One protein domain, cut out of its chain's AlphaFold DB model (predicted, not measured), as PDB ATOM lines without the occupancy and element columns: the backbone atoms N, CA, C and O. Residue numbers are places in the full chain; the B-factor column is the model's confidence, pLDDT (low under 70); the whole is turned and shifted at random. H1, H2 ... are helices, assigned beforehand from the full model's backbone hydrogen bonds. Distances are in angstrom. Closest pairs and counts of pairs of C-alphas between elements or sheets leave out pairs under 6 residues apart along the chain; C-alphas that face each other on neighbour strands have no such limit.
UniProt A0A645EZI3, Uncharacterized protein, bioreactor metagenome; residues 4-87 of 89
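What this domain is: This is residues 4 to 87 of the 89 residues of an uncharacterized protein of bioreactor metagenome (UniProt A0A645EZI3). Five helices, H1 to H5, follow one another round a rough ring, and H6 begins at one side of it, near H5, H2 and H3, then crosses H4 nearly at a right angle and sticks out with residues 82 to 87. The helices mostly cross instead of running side by side, with H1 against H2 and H5, and H2 at a corner with H3. The printed part has 84 residues with six named helices in the order H1 H2 H3 H4 H5 H6 and no named strand, and its class is all helix. It is compact, with a radius of gyration of the C-alphas of 12.4 A, yet elongated in outline, spanning 40 by 25 by 21 A.

Where its parts are: H1, residues 4 to 19, is the longest helix by residues; it begins at C-alpha 4, (68.754, 116.649, 55.922), and measures 22.4 A from first to last C-alpha. H2 is residues 26 to 32, 9.9 A. H3 is residues 39 to 48, 14.3 A, beginning at C-alpha 39, (85.373, 114.461, 64.262). H4 is residues 50 to 59, 14.1 A, and H5 is residues 65 to 70, 8.4 A. H6, residues 72 to 85, measures 20.9 A and ends at C-alpha 85, (80.763, 105.654, 38.566).

How they stand to each other: With its residues 10 to 17 alone H1 touches H2, about perpendicular at 88 degrees; the closest C-alphas, those of Ala 13 and Ala 32, are 5.0 A apart. With residues 10 to 15 alone H1 touches H5, at a steep tilt of 53 degrees, the same way; the closest C-alphas, those of Glu 11 and Thr 67, are 5.4 A apart. H2 touches H3, only just about perpendicular at 72 degrees, with the C-alphas of Ala 27 and Ala 39 closest at 4.6 A. H1 and H3 are near each other. H3 and H4 are close but not clearly touching, the closest C-alphas, Met 46 and Ile 53, being 7.4 A apart. H4 only just touches H6, with 3 pairs of C-alphas within 8 A, the closest those of Leu 54 and Leu 78 at 7.1 A, about perpendicular at 89 degrees; H6 uses residues 77 to 78 alone. H5 and H6 touch only at the corner, where the C-alphas of Arg 68 and Gln 75 are closest at 6.1 A. H1 and H6 are apart, as are H4 and H5. Every O i to N i+4 pair is within hydrogen-bond range in H1, H2, H3, H4 and H5; in H6 7 of 10 are.

The domain as a whole: The two C-alphas farthest apart, those of Gly 20 and Lys 87, are 41.4 A apart. The printed part has no cut. The links H3 to H4, H4 to H5 and H5 to H6 are tight, those from H1 to H2 and from H2 to H3 short; no link is long. Mean pLDDT of the printed part is 82.1, and residues 79 to 87 are under 70.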
ATOM      1  N   TYR A   4      68.977 115.229  56.223       86.00
ATOM      2  CA  TYR A   4      68.754 116.649  55.922       86.00
ATOM      3  C   TYR A   4      69.018 117.560  57.124       86.00
ATOM      4  O   TYR A   4      69.797 118.496  57.030       86.00
ATOM      5  N   GLN A   5      68.432 117.235  58.282       86.75
ATOM      6  CA  GLN A   5      68.624 118.014  59.509       86.75
ATOM      7  C   GLN A   5      70.073 117.959  59.994       86.75
ATOM      8  O   GLN A   5      70.548 118.878  60.648       86.75
ATOM      9  N   TRP A   6      70.770 116.857  59.711       86.56
ATOM     10  CA  TRP A   6      72.190 116.744  60.009       86.56
ATOM     11  C   TRP A   6      73.016 117.675  59.118       86.56
ATOM     12  O   TRP A   6      73.853 118.400  59.645       86.56
ATOM     13  N   LEU A   7      72.736 117.720  57.812       87.25
ATOM     14  CA  LEU A   7      73.397 118.636  56.877       87.25
ATOM     15  C   LEU A   7      73.117 120.107  57.206       87.25
ATOM     16  O   LEU A   7      74.048 120.907  57.193       87.25
ATOM     17  N   ASP A   8      71.880 120.453  57.569       89.19
ATOM     18  CA  ASP A   8      71.533 121.816  57.995       89.19
ATOM     19  C   ASP A   8      72.362 122.243  59.217       89.19
ATOM     20  O   ASP A   8      72.973 123.308  59.210       89.19
ATOM     21  N   ARG A   9      72.494 121.364  60.219       88.19
ATOM     22  CA  ARG A   9      73.334 121.633  61.400       88.19
ATOM     23  C   ARG A   9      74.815 121.750  61.065       88.19
ATOM     24  O   ARG A   9      75.512 122.557  61.673       88.19
ATOM     25  N   VAL A  10      75.314 120.924  60.143       87.88
ATOM     26  CA  VAL A  10      76.705 121.010  59.675       87.88
ATOM     27  C   VAL A  10      76.939 122.357  59.003       87.88
ATOM     28  O   VAL A  10      77.932 123.003  59.297       87.88
ATOM     29  N   GLU A  11      76.011 122.819  58.171       90.75
ATOM     30  CA  GLU A  11      76.104 124.120  57.506       90.75
ATOM     31  C   GLU A  11      76.082 125.287  58.490       90.75
ATOM     32  O   GLU A  11      76.880 126.212  58.348       90.75
ATOM     33  N   GLU A  12      75.226 125.249  59.509       91.06
ATOM     34  CA  GLU A  12      75.228 126.254  60.579       91.06
ATOM     35  C   GLU A  12      76.547 126.254  61.363       91.06
ATOM     36  O   GLU A  12      77.131 127.312  61.618       91.06
ATOM     37  N   ALA A  13      77.069 125.070  61.689       90.31
ATOM     38  CA  ALA A  13      78.355 124.927  62.361       90.31
ATOM     39  C   ALA A  13      79.514 125.435  61.488       90.31
ATOM     40  O   ALA A  13      80.364 126.185  61.960       90.31
ATOM     41  N   VAL A  14      79.522 125.095  60.198       90.69
ATOM     42  CA  VAL A  14      80.502 125.575  59.216       90.69
ATOM     43  C   VAL A  14      80.453 127.099  59.116       90.69
ATOM     44  O   VAL A  14      81.495 127.739  59.231       90.69
ATOM     45  N   LYS A  15      79.261 127.694  58.986       90.81
ATOM     46  CA  LYS A  15      79.079 129.155  58.972       90.81
ATOM     47  C   LYS A  15      79.614 129.811  60.237       90.81
ATOM     48  O   LYS A  15      80.264 130.849  60.146       90.81
ATOM     49  N   THR A  16      79.380 129.202  61.396       90.31
ATOM     50  CA  THR A  16      79.871 129.706  62.686       90.31
ATOM     51  C   THR A  16      81.399 129.712  62.731       90.31
ATOM     52  O   THR A  16      81.999 130.718  63.097       90.31
ATOM     53  N   VAL A  17      82.035 128.623  62.292       90.06
ATOM     54  CA  VAL A  17      83.502 128.499  62.269       90.06
ATOM     55  C   VAL A  17      84.127 129.470  61.256       90.06
ATOM     56  O   VAL A  17      85.084 130.163  61.588       90.06
ATOM     57  N   ILE A  18      83.537 129.600  60.061       89.19
ATOM     58  CA  ILE A  18      83.978 130.569  59.039       89.19
ATOM     59  C   ILE A  18      83.833 132.007  59.549       89.19
ATOM     60  O   ILE A  18      84.724 132.825  59.332       89.19
ATOM     61  N   SER A  19      82.739 132.315  60.252       88.50
ATOM     62  CA  SER A  19      82.524 133.641  60.853       88.50
ATOM     63  C   SER A  19      83.574 133.961  61.920       88.50
ATOM     64  O   SER A  19      83.899 135.123  62.132       88.50
ATOM     65  N   GLY A  20      84.141 132.935  62.559       85.44
ATOM     66  CA  GLY A  20      85.285 133.052  63.462       85.44
ATOM     67  C   GLY A  20      86.643 133.192  62.763       85.44
ATOM     68  O   GLY A  20      87.660 133.171  63.447       85.44
ATOM     69  N   HIS A  21      86.685 133.312  61.428       82.12
ATOM     70  CA  HIS A  21      87.904 133.265  60.604       82.12
ATOM     71  C   HIS A  21      88.709 131.960  60.744       82.12
ATOM     72  O   HIS A  21      89.888 131.899  60.390       82.12
ATOM     73  N   GLU A  22      88.074 130.894  61.228       84.88
ATOM     74  CA  GLU A  22      88.681 129.578  61.349       84.88
ATOM     75  C   GLU A  22      88.301 128.692  60.157       84.88
ATOM     76  O   GLU A  22      87.252 128.833  59.525       84.88
ATOM     77  N   ASN A  23      89.160 127.722  59.846       83.81
ATOM     78  CA  ASN A  23      88.865 126.753  58.799       83.81
ATOM     79  C   ASN A  23      87.906 125.681  59.340       83.81
ATOM     80  O   ASN A  23      88.259 125.004  60.310       83.81
ATOM     81  N   PRO A  24      86.739 125.444  58.713       83.75
ATOM     82  CA  PRO A  24      85.779 124.443  59.168       83.75
ATOM     83  C   PRO A  24      86.323 123.028  58.947       83.75
ATOM     84  O   PRO A  24      86.114 122.378  57.924       83.75
ATOM     85  N   THR A  25      87.054 122.537  59.943       84.38
ATOM     86  CA  THR A  25      87.546 121.160  60.016       84.38
ATOM     87  C   THR A  25      86.521 120.267  60.707       84.38
ATOM     88  O   THR A  25      85.696 120.744  61.480       84.38
ATOM     89  N   GLY A  26      86.588 118.949  60.490       81.31
ATOM     90  CA  GLY A  26      85.689 117.995  61.161       81.31
ATOM     91  C   GLY A  26      85.684 118.121  62.691       81.31
ATOM     92  O   GLY A  26      84.658 117.881  63.317       81.31
ATOM     93  N   ALA A  27      86.798 118.551  63.291       85.31
ATOM     94  CA  ALA A  27      86.889 118.806  64.726       85.31
ATOM     95  C   ALA A  27      86.168 120.096  65.145       85.31
ATOM     96  O   ALA A  27      85.385 120.069  66.091       85.31
ATOM     97  N   LEU A  28      86.397 121.205  64.434       87.06
ATOM     98  CA  LEU A  28      85.783 122.498  64.757       87.06
ATOM     99  C   LEU A  28      84.288 122.516  64.450       87.06
ATOM    100  O   LEU A  28      83.495 122.917  65.295       87.06
ATOM    101  N   VAL A  29      83.897 121.998  63.287       88.25
ATOM    102  CA  VAL A  29      82.490 121.839  62.907       88.25
ATOM    103  C   VAL A  29      81.782 120.943  63.916       88.25
ATOM    104  O   VAL A  29      80.737 121.312  64.436       88.25
ATOM    105  N   GLY A  30      82.385 119.809  64.278       87.94
ATOM    106  CA  GLY A  30      81.820 118.916  65.283       87.94
ATOM    107  C   GLY A  30      81.668 119.548  66.664       87.94
ATOM    108  O   GLY A  30      80.651 119.336  67.324       87.94
ATOM    109  N   LYS A  31      82.618 120.393  67.073       88.31
ATOM    110  CA  LYS A  31      82.524 121.176  68.310       88.31
ATOM    111  C   LYS A  31      81.423 122.242  68.246       88.31
ATOM    112  O   LYS A  31      80.743 122.450  69.245       88.31
ATOM    113  N   ALA A  32      81.247 122.891  67.094       87.88
ATOM    114  CA  ALA A  32      80.237 123.927  66.876       87.88
ATOM    115  C   ALA A  32      78.808 123.367  66.712       87.88
ATOM    116  O   ALA A  32      77.837 124.093  66.907       87.88
ATOM    117  N   MET A  33      78.657 122.081  66.386       85.75
ATOM    118  CA  MET A  33      77.353 121.418  66.330       85.75
ATOM    119  C   MET A  33      76.726 121.249  67.724       85.75
ATOM    120  O   MET A  33      77.417 121.053  68.723       85.75
ATOM    121  N   GLN A  34      75.388 121.252  67.774       80.44
ATOM    122  CA  GLN A  34      74.610 120.882  68.960       80.44
ATOM    123  C   GLN A  34      73.700 119.669  68.653       80.44
ATOM    124  O   GLN A  34      72.824 119.750  67.781       80.44
ATOM    125  N   PRO A  35      73.878 118.517  69.333       81.62
ATOM    126  CA  PRO A  35      74.941 118.218  70.297       81.62
ATOM    127  C   PRO A  35      76.321 118.184  69.630       81.62
ATOM    128  O   PRO A  35      76.423 117.906  68.434       81.62
ATOM    129  N   SER A  36      77.365 118.448  70.413       84.38
ATOM    130  CA  SER A  36      78.744 118.409  69.934       84.38
ATOM    131  C   SER A  36      79.103 116.995  69.497       84.38
ATOM    132  O   SER A  36      78.884 116.027  70.227       84.38
ATOM    133  N   VAL A  37      79.644 116.871  68.290       85.25
ATOM    134  CA  VAL A  37      79.991 115.592  67.676       85.25
ATOM    135  C   VAL A  37      81.499 115.528  67.505       85.25
ATOM    136  O   VAL A  37      82.124 116.458  67.005       85.25
ATOM    137  N   SER A  38      82.111 114.414  67.885       85.69
ATOM    138  CA  SER A  38      83.535 114.210  67.633       85.69
ATOM    139  C   SER A  38      83.797 114.095  66.126       85.69
ATOM    140  O   SER A  38      83.034 113.444  65.411       85.69
ATOM    141  N   ALA A  39      84.916 114.638  65.645       84.31
ATOM    142  CA  ALA A  39      85.373 114.461  64.262       84.31
ATOM    143  C   ALA A  39      85.256 113.007  63.731       84.31
ATOM    144  O   ALA A  39      84.729 112.828  62.630       84.31
ATOM    145  N   PRO A  40      85.665 111.955  64.479       83.62
ATOM    146  CA  PRO A  40      85.484 110.571  64.032       83.62
ATOM    147  C   PRO A  40      84.015 110.152  63.892       83.62
ATOM    148  O   PRO A  40      83.690 109.409  62.972       83.62
ATOM    149  N   ALA A  41      83.113 110.651  64.740       85.12
ATOM    150  CA  ALA A  41      81.686 110.345  64.647       85.12
ATOM    151  C   ALA A  41      81.023 111.030  63.437       85.12
ATOM    152  O   ALA A  41      80.125 110.455  62.823       85.12
ATOM    153  N   ILE A  42      81.499 112.218  63.040       85.06
ATOM    154  CA  ILE A  42      81.103 112.852  61.772       85.06
ATOM    155  C   ILE A  42      81.543 111.988  60.590       85.06
ATOM    156  O   ILE A  42      80.727 111.681  59.725       85.06
ATOM    157  N   SER A  43      82.807 111.561  60.570       83.19
ATOM    158  CA  SER A  43      83.333 110.676  59.523       83.19
ATOM    159  C   SER A  43      82.565 109.359  59.437       83.19
ATOM    160  O   SER A  43      82.228 108.930  58.335       83.19
ATOM    161  N   ASP A  44      82.238 108.741  60.574       85.81
ATOM    162  CA  ASP A  44      81.444 107.511  60.614       85.81
ATOM    163  C   ASP A  44      80.043 107.730  60.029       85.81
ATOM    164  O   ASP A  44      79.649 107.043  59.087       85.81
ATOM    165  N   MET A  45      79.325 108.762  60.492       85.19
ATOM    166  CA  MET A  45      77.987 109.095  59.994       85.19
ATOM    167  C   MET A  45      77.992 109.406  58.494       85.19
ATOM    168  O   MET A  45      77.126 108.919  57.762       85.19
ATOM    169  N   MET A  46      78.976 110.181  58.025       83.62
ATOM    170  CA  MET A  46      79.134 110.494  56.605       83.62
ATOM    171  C   MET A  46      79.396 109.245  55.782       83.62
ATOM    172  O   MET A  46      78.759 109.079  54.753       83.62
ATOM    173  N   ASN A  47      80.273 108.345  56.229       84.38
ATOM    174  CA  ASN A  47      80.530 107.091  55.523       84.38
ATOM    175  C   ASN A  47      79.281 106.203  55.488       84.38
ATOM    176  O   ASN A  47      78.939 105.649  54.442       84.38
ATOM    177  N   LYS A  48      78.561 106.115  56.609       86.38
ATOM    178  CA  LYS A  48      77.365 105.280  56.767       86.38
ATOM    179  C   LYS A  48      76.173 105.795  55.961       86.38
ATOM    180  O   LYS A  48      75.370 105.006  55.475       86.38
ATOM    181  N   GLN A  49      76.049 107.115  55.810       87.19
ATOM    182  CA  GLN A  49      74.977 107.772  55.053       87.19
ATOM    183  C   GLN A  49      75.478 108.408  53.747       87.19
ATOM    184  O   GLN A  49      74.766 109.231  53.169       87.19
ATOM    185  N   LYS A  50      76.659 108.012  53.246       85.31
ATOM    186  CA  LYS A  50      77.328 108.653  52.097       85.31
ATOM    187  C   LYS A  50      76.429 108.757  50.875       85.31
ATOM    188  O   LYS A  50      76.337 109.816  50.272       85.31
ATOM    189  N   GLN A  51      75.712 107.681  50.555       84.75
ATOM    190  CA  GLN A  51      74.831 107.633  49.392       84.75
ATOM    191  C   GLN A  51      73.699 108.646  49.521       84.75
ATOM    192  O   GLN A  51      73.451 109.400  48.590       84.75
ATOM    193  N   LYS A  52      73.058 108.723  50.692       87.38
ATOM    194  CA  LYS A  52      71.988 109.698  50.917       87.38
ATOM    195  C   LYS A  52      72.523 111.118  50.869       87.38
ATOM    196  O   LYS A  52      71.928 111.940  50.197       87.38
ATOM    197  N   ILE A  53      73.652 111.393  51.527       86.31
ATOM    198  CA  ILE A  53      74.291 112.714  51.479       86.31
ATOM    199  C   ILE A  53      74.561 113.106  50.025       86.31
ATOM    200  O   ILE A  53      74.158 114.183  49.613       86.31
ATOM    201  N   LEU A  54      75.157 112.220  49.227       84.50
ATOM    202  CA  LEU A  54      75.426 112.475  47.812       84.50
ATOM    203  C   LEU A  54      74.153 112.714  47.001       84.50
ATOM    204  O   LEU A  54      74.141 113.623  46.178       84.50
ATOM    205  N   ILE A  55      73.092 111.933  47.220       87.56
ATOM    206  CA  ILE A  55      71.796 112.147  46.556       87.56
ATOM    207  C   ILE A  55      71.282 113.550  46.881       87.56
ATOM    208  O   ILE A  55      70.994 114.309  45.967       87.56
ATOM    209  N   LEU A  56      71.277 113.939  48.156       86.94
ATOM    210  CA  LEU A  56      70.817 115.268  48.570       86.94
ATOM    211  C   LEU A  56      71.686 116.396  48.037       86.94
ATOM    212  O   LEU A  56      71.174 117.448  47.662       86.94
ATOM    213  N   LEU A  57      73.000 116.186  48.001       83.31
ATOM    214  CA  LEU A  57      73.915 117.177  47.462       83.31
ATOM    215  C   LEU A  57      73.710 117.361  45.949       83.31
ATOM    216  O   LEU A  57      73.843 118.481  45.457       83.31
ATOM    217  N   ASN A  58      73.362 116.297  45.223       84.00
ATOM    218  CA  ASN A  58      73.035 116.379  43.797       84.00
ATOM    219  C   ASN A  58      71.637 116.962  43.551       84.00
ATOM    220  O   ASN A  58      71.470 117.749  42.629       84.00
ATOM    221  N   GLU A  59      70.651 116.613  44.379       87.56
ATOM    222  CA  GLU A  59      69.266 117.084  44.254       87.56
ATOM    223  C   GLU A  59      69.126 118.573  44.614       87.56
ATOM    224  O   GLU A  59      68.346 119.292  43.996       87.56
ATOM    225  N   PHE A  60      69.924 119.061  45.571       86.75
ATOM    226  CA  PHE A  60      69.897 120.455  46.025       86.75
ATOM    227  C   PHE A  60      71.260 121.139  45.874       86.75
ATOM    228  O   PHE A  60      71.892 121.434  46.893       86.75
ATOM    229  N   PRO A  61      71.738 121.425  44.649       80.75
ATOM    230  CA  PRO A  61      73.038 122.066  44.427       80.75
ATOM    231  C   PRO A  61      73.157 123.438  45.112       80.75
ATOM    232  O   PRO A  61      74.221 123.775  45.626       80.75
ATOM    233  N   ASP A  62      72.050 124.173  45.222       85.25
ATOM    234  CA  ASP A  62      71.973 125.465  45.910       85.25
ATOM    235  C   ASP A  62      72.015 125.380  47.443       85.25
ATOM    236  O   ASP A  62      72.196 126.395  48.116       85.25
ATOM    237  N   ARG A  63      71.868 124.185  48.032       84.38
ATOM    238  CA  ARG A  63      71.926 124.003  49.489       84.38
ATOM    239  C   ARG A  63      73.300 123.552  49.969       84.38
ATOM    240  O   ARG A  63      74.005 122.776  49.320       84.38
ATOM    241  N   TRP A  64      73.623 124.006  51.179       88.19
ATOM    242  CA  TRP A  64      74.857 123.704  51.903       88.19
ATOM    243  C   TRP A  64      76.130 124.152  51.166       88.19
ATOM    244  O   TRP A  64      77.143 123.453  51.162       88.19
ATOM    245  N   GLN A  65      76.070 125.308  50.493       87.19
ATOM    246  CA  GLN A  65      77.185 125.846  49.709       87.19
ATOM    247  C   GLN A  65      78.432 126.083  50.568       87.19
ATOM    248  O   GLN A  65      79.541 125.781  50.128       87.19
ATOM    249  N   GLN A  66      78.270 126.566  51.805       87.81
ATOM    250  CA  GLN A  66      79.413 126.818  52.686       87.81
ATOM    251  C   GLN A  66      80.084 125.506  53.079       87.81
ATOM    252  O   GLN A  66      81.305 125.374  52.999       87.81
ATOM    253  N   THR A  67      79.288 124.490  53.411       87.31
ATOM    254  CA  THR A  67      79.795 123.144  53.677       87.31
ATOM    255  C   THR A  67      80.508 122.585  52.447       87.31
ATOM    256  O   THR A  67      81.634 122.123  52.557       87.31
ATOM    257  N   ARG A  68      79.938 122.679  51.245       85.56
ATOM    258  CA  ARG A  68      80.602 122.179  50.025       85.56
ATOM    259  C   ARG A  68      81.920 122.884  49.719       85.56
ATOM    260  O   ARG A  68      82.855 122.234  49.267       85.56
ATOM    261  N   ASN A  69      81.999 124.190  49.953       84.69
ATOM    262  CA  ASN A  69      83.159 124.990  49.566       84.69
ATOM    263  C   ASN A  69      84.270 124.980  50.617       84.69
ATOM    264  O   ASN A  69      85.447 125.038  50.265       84.69
ATOM    265  N   HIS A  70      83.918 124.866  51.897       85.19
ATOM    266  CA  HIS A  70      84.883 124.981  52.988       85.19
ATOM    267  C   HIS A  70      85.107 123.664  53.748       85.19
ATOM    268  O   HIS A  70      86.150 123.493  54.383       85.19
ATOM    269  N   PHE A  71      84.183 122.699  53.681       85.38
ATOM    270  CA  PHE A  71      84.282 121.447  54.430       85.38
ATOM    271  C   PHE A  71      84.978 120.343  53.616       85.38
ATOM    272  O   PHE A  71      84.350 119.553  52.902       85.38
ATOM    273  N   LYS A  72      86.302 120.237  53.793       82.62
ATOM    274  CA  LYS A  72      87.156 119.218  53.144       82.62
ATOM    275  C   LYS A  72      86.611 117.779  53.189       82.62
ATOM    276  O   LYS A  72      86.686 117.098  52.168       82.62
ATOM    277  N   PRO A  73      86.071 117.265  54.313       79.69
ATOM    278  CA  PRO A  73      85.584 115.887  54.357       79.69
ATOM    279  C   PRO A  73      84.437 115.610  53.378       79.69
ATOM    280  O   PRO A  73      84.359 114.516  52.825       79.69
ATOM    281  N   LEU A  74      83.580 116.603  53.131       82.81
ATOM    282  CA  LEU A  74      82.462 116.486  52.196       82.81
ATOM    283  C   LEU A  74      82.912 116.686  50.746       82.81
ATOM    284  O   LEU A  74      82.449 115.963  49.871       82.81
ATOM    285  N   GLN A  75      83.895 117.556  50.502       83.38
ATOM    286  CA  GLN A  75      84.570 117.650  49.199       83.38
ATOM    287  C   GLN A  75      85.217 116.323  48.797       83.38
ATOM    288  O   GLN A  75      84.988 115.825  47.698       83.38
ATOM    289  N   ASN A  76      85.956 115.695  49.714       81.75
ATOM    290  CA  ASN A  76      86.567 114.387  49.476       81.75
ATOM    291  C   ASN A  76      85.524 113.303  49.161       81.75
ATOM    292  O   ASN A  76      85.810 112.364  48.420       81.75
ATOM    293  N   LEU A  77      84.323 113.417  49.733       79.19
ATOM    294  CA  LEU A  77      83.220 112.494  49.486       79.19
ATOM    295  C   LEU A  77      82.617 112.683  48.084       79.19
ATOM    296  O   LEU A  77      82.280 111.691  47.445       79.19
ATOM    297  N   LEU A  78      82.527 113.930  47.603       72.50
ATOM    298  CA  LEU A  78      82.089 114.260  46.242       72.50
ATOM    299  C   LEU A  78      83.096 113.769  45.193       72.50
ATOM    300  O   LEU A  78      82.707 113.039  44.292       72.50
ATOM    301  N   ILE A  79      84.390 114.057  45.377       69.50
ATOM    302  CA  ILE A  79      85.458 113.662  44.436       69.50
ATOM    303  C   ILE A  79      85.538 112.136  44.272       69.50
ATOM    304  O   ILE A  79      85.804 111.624  43.189       69.50
ATOM    305  N   ARG A  80      85.303 111.375  45.347       59.53
ATOM    306  CA  ARG A  80      85.314 109.906  45.273       59.53
ATOM    307  C   ARG A  80      84.145 109.325  44.477       59.53
ATOM    308  O   ARG A  80      84.280 108.204  44.002       59.53
ATOM    309  N   LYS A  81      83.024 110.044  44.340       53.88
ATOM    310  CA  LYS A  81      81.866 109.572  43.568       53.88
ATOM    311  C   LYS A  81      82.198 109.490  42.072       53.88
ATOM    312  O   LYS A  81      81.920 108.459  41.468       53.88
ATOM    313  N   ASP A  82      82.881 110.499  41.526       50.84
ATOM    314  CA  ASP A  82      83.331 110.508  40.121       50.84
ATOM    315  C   ASP A  82      84.225 109.302  39.777       50.84
ATOM    316  O   ASP A  82      84.208 108.782  38.660       50.84
ATOM    317  N   PHE A  83      84.983 108.805  40.759       50.41
ATOM    318  CA  PHE A  83      85.891 107.678  40.559       50.41
ATOM    319  C   PHE A  83      85.195 106.304  40.565       50.41
ATOM    320  O   PHE A  83      85.712 105.360  39.968       50.41
ATOM    321  N   ASP A  84      84.045 106.172  41.232       51.09
ATOM    322  CA  ASP A  84      83.325 104.894  41.381       51.09
ATOM    323  C   ASP A  84      82.316 104.670  40.233       51.09
ATOM    324  O   ASP A  84      82.215 103.564  39.703       51.09
ATOM    325  N   GLU A  85      81.660 105.733  39.740       51.91
ATOM    326  CA  GLU A  85      80.763 105.654  38.566       51.91
ATOM    327  C   GLU A  85      81.496 105.294  37.261       51.91
ATOM    328  O   GLU A  85      80.896 104.738  36.346       51.91
ATOM    329  N   SER A  86      82.814 105.498  37.201       47.66
ATOM    330  CA  SER A  86      83.642 105.120  36.046       47.66
ATOM    331  C   SER A  86      83.913 103.606  35.931       47.66
ATOM    332  O   SER A  86      84.578 103.179  34.989       47.66
ATOM    333  N   LYS A  87      83.441 102.772  36.874       44.59
ATOM    334  CA  LYS A  87      83.654 101.307  36.872       44.59
ATOM    335  C   LYS A  87      82.389 100.455  36.702       44.59
ATOM    336  O   LYS A  87      82.477  99.240  36.847       44.59
TER     337      LYS A  87